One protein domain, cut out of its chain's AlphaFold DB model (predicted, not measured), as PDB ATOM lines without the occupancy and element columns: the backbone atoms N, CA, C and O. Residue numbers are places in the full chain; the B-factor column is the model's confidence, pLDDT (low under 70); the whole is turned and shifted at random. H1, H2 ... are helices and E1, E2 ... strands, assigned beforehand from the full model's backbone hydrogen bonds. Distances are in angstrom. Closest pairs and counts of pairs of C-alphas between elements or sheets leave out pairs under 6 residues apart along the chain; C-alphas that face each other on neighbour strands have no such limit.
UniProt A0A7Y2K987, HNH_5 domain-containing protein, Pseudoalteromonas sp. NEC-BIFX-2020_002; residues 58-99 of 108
ATOM      1  N   LEU A  58     167.714 146.297 214.186       87.62
ATOM      2  CA  LEU A  58     167.503 146.229 215.635       87.62
ATOM      3  C   LEU A  58     167.190 144.800 216.114       87.62
ATOM      4  O   LEU A  58     167.698 144.384 217.153       87.62
ATOM      5  N   PHE A  59     166.433 144.034 215.320       87.44
ATOM      6  CA  PHE A  59     166.044 142.651 215.621       87.44
ATOM      7  C   PHE A  59     167.227 141.700 215.790       87.44
ATOM      8  O   PHE A  59     167.102 140.705 216.492       87.44
ATOM      9  N   TYR A  60     168.372 142.006 215.178       87.25
ATOM     10  CA  TYR A  60     169.579 141.190 215.288       87.25
ATOM     11  C   TYR A  60     170.625 141.831 216.197       87.25
ATOM     12  O   TYR A  60     171.300 141.123 216.941       87.25
ATOM     13  N   LYS A  61     170.734 143.166 216.216       86.00
ATOM     14  CA  LYS A  61     171.635 143.863 217.144       86.00
ATOM     15  C   LYS A  61     171.243 143.654 218.608       86.00
ATOM     16  O   LYS A  61     172.126 143.453 219.436       86.00
ATOM     17  N   LEU A  62     169.946 143.684 218.931       87.50
ATOM     18  CA  LEU A  62     169.475 143.574 220.313       87.50
ATOM     19  C   LEU A  62     169.764 142.194 220.930       87.50
ATOM     20  O   LEU A  62     170.438 142.166 221.958       87.50
ATOM     21  N   PRO A  63     169.377 141.055 220.322       86.56
ATOM     22  CA  PRO A  63     169.732 139.742 220.859       86.56
ATOM     23  C   PRO A  63     171.243 139.517 220.912       86.56
ATOM     24  O   PRO A  63     171.738 138.992 221.906       86.56
ATOM     25  N   ARG A  64     172.000 139.969 219.899       87.19
ATOM     26  CA  ARG A  64     173.470 139.893 219.932       87.19
ATOM     27  C   ARG A  64     174.040 140.605 221.149       87.19
ATOM     28  O   ARG A  64     174.889 140.043 221.833       87.19
ATOM     29  N   PHE A  65     173.554 141.812 221.426       86.31
ATOM     30  CA  PHE A  65     173.981 142.593 222.579       86.31
ATOM     31  C   PHE A  65     173.600 141.926 223.906       86.31
ATOM     32  O   PHE A  65     174.444 141.811 224.789       86.31
ATOM     33  N   LEU A  66     172.361 141.438 224.036       86.88
ATOM     34  CA  LEU A  66     171.872 140.775 225.253       86.88
ATOM     35  C   LEU A  66     172.621 139.472 225.565       86.88
ATOM     36  O   LEU A  66     172.867 139.169 226.730       86.88
ATOM     37  N   HIS A  67     172.998 138.716 224.535       86.25
ATOM     38  CA  HIS A  67     173.663 137.420 224.674       86.25
ATOM     39  C   HIS A  67     175.188 137.481 224.500       86.25
ATOM     40  O   HIS A  67     175.829 136.435 224.481       86.25
ATOM     41  N   ASN A  68     175.781 138.677 224.401       84.06
ATOM     42  CA  ASN A  68     177.217 138.876 224.162       84.06
ATOM     43  C   ASN A  68     177.749 138.087 222.947       84.06
ATOM     44  O   ASN A  68     178.827 137.499 222.991       84.06
ATOM     45  N   ILE A  69     176.980 138.066 221.857       85.00
ATOM     46  CA  ILE A  69     177.368 137.385 220.620       85.00
ATOM     47  C   ILE A  69     178.259 138.315 219.799       85.00
ATOM     48  O   ILE A  69     177.790 139.209 219.078       85.00
ATOM     49  N   GLU A  70     179.561 138.089 219.906       79.75
ATOM     50  CA  GLU A  70     180.565 138.783 219.114       79.75
ATOM     51  C   GLU A  70     180.509 138.306 217.655       79.75
ATOM     52  O   GLU A  70     180.427 137.116 217.363       79.75
ATOM     53  N   GLY A  71     180.506 139.256 216.718       72.56
ATOM     54  CA  GLY A  71     180.672 138.920 215.303       72.56
ATOM     55  C   GLY A  71     182.147 138.745 214.950       72.56
ATOM     56  O   GLY A  71     183.026 138.931 215.785       72.56
ATOM     57  N   LYS A  72     182.433 138.527 213.665       70.19
ATOM     58  CA  LYS A  72     183.797 138.356 213.130       70.19
ATOM     59  C   LYS A  72     184.815 139.428 213.554       70.19
ATOM     60  O   LYS A  72     185.999 139.139 213.650       70.19
ATOM     61  N   GLN A  73     184.373 140.666 213.783       69.62
ATOM     62  CA  GLN A  73     185.246 141.780 214.182       69.62
ATOM     63  C   GLN A  73     185.417 141.930 215.705       69.62
ATOM     64  O   GLN A  73     186.042 142.893 216.134       69.62
ATOM     65  N   GLY A  74     184.825 141.058 216.531       68.44
ATOM     66  CA  GLY A  74     184.907 141.134 218.001       68.44
ATOM     67  C   GLY A  74     184.185 142.334 218.634       68.44
ATOM     68  O   GLY A  74     184.098 142.445 219.851       68.44
ATOM     69  N   ASN A  75     183.636 143.243 217.825       67.69
ATOM     70  CA  ASN A  75     182.978 144.450 218.308       67.69
ATOM     71  C   ASN A  75     181.483 144.211 218.539       67.69
ATOM     72  O   ASN A  75     180.732 143.905 217.607       67.69
ATOM     73  N   LEU A  76     181.052 144.413 219.784       73.44
ATOM     74  CA  LEU A  76     179.651 144.410 220.187       73.44
ATOM     75  C   LEU A  76     179.163 145.858 220.326       73.44
ATOM     76  O   LEU A  76     179.354 146.498 221.358       73.44
ATOM     77  N   SER A  77     178.555 146.395 219.269       69.75
ATOM     78  CA  SER A  77     177.933 147.722 219.308       69.75
ATOM     79  C   SER A  77     176.627 147.682 220.101       69.75
ATOM     80  O   SER A  77     175.858 146.725 219.970       69.75
ATOM     81  N   THR A  78     176.321 148.743 220.851       79.50
ATOM     82  CA  THR A  78     174.984 148.903 221.434       79.50
ATOM     83  C   THR A  78     173.927 148.903 220.318       79.50
ATOM     84  O   THR A  78     174.175 149.436 219.234       79.50
ATOM     85  N   PRO A  79     172.732 148.318 220.523       84.69
ATOM     86  CA  PRO A  79     171.745 148.193 219.446       84.69
ATOM     87  C   PRO A  79     171.267 149.536 218.892       84.69
ATOM     88  O   PRO A  79     170.868 149.626 217.733       84.69
ATOM     89  N   PHE A  80     171.360 150.568 219.726       83.94
ATOM     90  CA  PHE A  80     170.985 151.942 219.438       83.94
ATOM     91  C   PHE A  80     172.188 152.831 219.116       83.94
ATOM     92  O   PHE A  80     172.043 154.043 219.171       83.94
ATOM     93  N   SER A  81     173.379 152.281 218.842       81.31
ATOM     94  CA  SER A  81     174.542 153.084 218.442       81.31
ATOM     95  C   SER A  81     174.295 153.737 217.080       81.31
ATOM     96  O   SER A  81     174.034 153.026 216.102       81.31
ATOM     97  N   GLY A  82     174.429 155.055 216.993       80.88
ATOM     98  CA  GLY A  82     174.194 155.798 215.762       80.88
ATOM     99  C   GLY A  82     174.205 157.308 215.963       80.88
ATOM    100  O   GLY A  82     174.348 157.809 217.079       80.88
ATOM    101  N   VAL A  83     174.065 158.024 214.849       83.69
ATOM    102  CA  VAL A  83     173.785 159.461 214.833       83.69
ATOM    103  C   VAL A  83     172.303 159.623 214.534       83.69
ATOM    104  O   VAL A  83     171.796 159.035 213.579       83.69
ATOM    105  N   TYR A  84     171.633 160.406 215.361       86.00
ATOM    106  CA  TYR A  84     170.211 160.693 215.279       86.00
ATOM    107  C   TYR A  84     170.021 162.201 215.179       86.00
ATOM    108  O   TYR A  84     170.868 162.975 215.624       86.00
ATOM    109  N   GLU A  85     168.917 162.610 214.576       88.50
ATOM    110  CA  GLU A  85     168.512 164.004 214.478       88.50
ATOM    111  C   GLU A  85     167.090 164.097 215.002       88.50
ATOM    112  O   GLU A  85     166.203 163.377 214.541       88.50
ATOM    113  N   ASP A  86     166.911 164.932 216.014       91.94
ATOM    114  CA  ASP A  86     165.619 165.233 216.608       91.94
ATOM    115  C   ASP A  86     165.296 166.711 216.378       91.94
ATOM    116  O   ASP A  86     166.200 167.545 216.270       91.94
ATOM    117  N   VAL A  87     164.007 167.020 216.255       90.38
ATOM    118  CA  VAL A  87     163.529 168.365 215.910       90.38
ATOM    119  C   VAL A  87     163.873 169.377 217.005       90.38
ATOM    120  O   VAL A  87     164.215 170.516 216.689       90.38
ATOM    121  N   ASP A  88     163.838 168.954 218.270       92.12
ATOM    122  CA  ASP A  88     164.041 169.821 219.430       92.12
ATOM    123  C   ASP A  88     165.492 169.780 219.929       92.12
ATOM    124  O   ASP A  88     166.042 170.787 220.378       92.12
ATOM    125  N   ILE A  89     166.131 168.608 219.851       84.88
ATOM    126  CA  ILE A  89     167.468 168.361 220.422       84.88
ATOM    127  C   ILE A  89     168.581 168.583 219.380       84.88
ATOM    128  O   ILE A  89     169.749 168.780 219.726       84.88
ATOM    129  N   GLY A  90     168.242 168.570 218.089       86.31
ATOM    130  CA  GLY A  90     169.208 168.595 216.997       86.31
ATOM    131  C   GLY A  90     169.938 167.259 216.842       86.31
ATOM    132  O   GLY A  90     169.420 166.190 217.173       86.31
ATOM    133  N   LYS A  91     171.156 167.292 216.289       88.56
ATOM    134  CA  LYS A  91     171.948 166.081 216.036       88.56
ATOM    135  C   LYS A  91     172.610 165.582 217.315       88.56
ATOM    136  O   LYS A  91     173.416 166.293 217.910       88.56
ATOM    137  N   PHE A  92     172.346 164.333 217.682       83.69
ATOM    138  CA  PHE A  92     172.983 163.669 218.816       83.69
ATOM    139  C   PHE A  92     173.550 162.306 218.417       83.69
ATOM    140  O   PHE A  92     173.063 161.633 217.508       83.69
ATOM    141  N   GLN A  93     174.618 161.894 219.099       81.81
ATOM    142  CA  GLN A  93     175.267 160.608 218.882       81.81
ATOM    143  C   GLN A  93     175.134 159.745 220.131       81.81
ATOM    144  O   GLN A  93     175.494 160.158 221.233       81.81
ATOM    145  N   THR A  94     174.675 158.512 219.955       77.75
ATOM    146  CA  THR A  94     174.732 157.504 221.009       77.75
ATOM    147  C   THR A  94     176.101 156.827 220.961       77.75
ATOM    148  O   THR A  94     176.502 156.212 219.968       77.75
ATOM    149  N   LEU A  95     176.870 156.978 222.039       66.88
ATOM    150  CA  LEU A  95     178.207 156.402 222.116       66.88
ATOM    151  C   LEU A  95     178.132 154.865 222.204       66.88
ATOM    152  O   LEU A  95     177.263 154.326 222.895       66.88
ATOM    153  N   PRO A  96     179.066 154.139 221.565       62.53
ATOM    154  CA  PRO A  96     179.032 152.677 221.506       62.53
ATOM    155  C   PRO A  96     179.356 151.964 222.830       62.53
ATOM    156  O   PRO A  96     179.365 150.738 222.859       62.53
ATOM    157  N   ASN A  97     179.594 152.673 223.940       54.03
ATOM    158  CA  ASN A  97     180.204 152.077 225.128       54.03
ATOM    159  C   ASN A  97     179.409 152.307 226.414       54.03
ATOM    160  O   ASN A  97     179.568 153.345 227.047       54.03
ATOM    161  N   ARG A  98     178.690 151.268 226.862       51.97
ATOM    162  CA  ARG A  98     179.084 150.454 228.033       51.97
ATOM    163  C   ARG A  98     178.573 149.027 227.824       51.97
ATOM    164  O   ARG A  98     177.402 148.839 227.503       51.97
ATOM    165  N   ARG A  99     179.433 148.019 228.026       47.56
ATOM    166  CA  ARG A  99     178.947 146.653 228.291       47.56
ATOM    167  C   ARG A  99     177.958 146.758 229.458       47.56
ATOM    168  O   ARG A  99     178.286 147.470 230.413       47.56
TER     169      ARG A  99
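AT A GLANCE: This is residues 58 to 99 of the 108 residues of the protein "HNH_5 domain-containing protein" of Pseudoalteromonas sp. NEC-BIFX-2020_002 (UniProt A0A7Y2K987). A two-stranded hairpin, E1 and E2, makes one end of a long, loose shape, and a short helix, H1, sits toward the other end. The winding stretch of residues 67 to 81, with no named element, loops out past H1 and comes back to E1; residues 95 to 99 run from E2 back toward the helix end. The printed part has 42 residues, with one named helix and two named strands in the order H1, E1, E2; the sheet, of order E1 - E2, is antiparallel. The class is mixed, helices and strands, with under half of the residues in named elements. The whole is loose, with a radius of gyration of the C-alphas of 12.2 A, and spans 36 by 18 by 16 A, only just a rod.

IN THESE COORDINATES: Find C-alpha 82 at (174.194, 155.798, 215.762); from there E1, residues 82 to 86, runs 12.8 A. E2, residues 90 to 94, runs 13.0 A and ends at C-alpha 94 at (174.732, 157.504, 221.009). Look for H1, residues 58 to 66, from C-alpha 58 at (167.503, 146.229, 215.635); it is 11.9 A long.

HOW THE PARTS SIT: Begin at the hairpin of E1 and E2, antiparallel with 153 degrees between their directions. The C-alphas of Glu 85 and Lys 91 face each other at 4.3 A. Look at N 84 and O 92, within hydrogen-bond range at 2.9 A, and N 94 and O 82, at 3.0 A. H1 and E2 are apart. In H1, 4 of 5 O i to N i+4 pairs are within hydrogen-bond range.

THE WHOLE: The two C-alphas farthest apart, those of Lys 72 and Asp 88, are 37.7 A from each other. The printed part has no cut. The link from H1 to E1, 15 residues, is long; that from E1 to E2, 3 residues, is tight. The mean pLDDT of the printed part is 79.5; look for values under 70 at residues 73 to 75, residue 77 and residues 95 to 99.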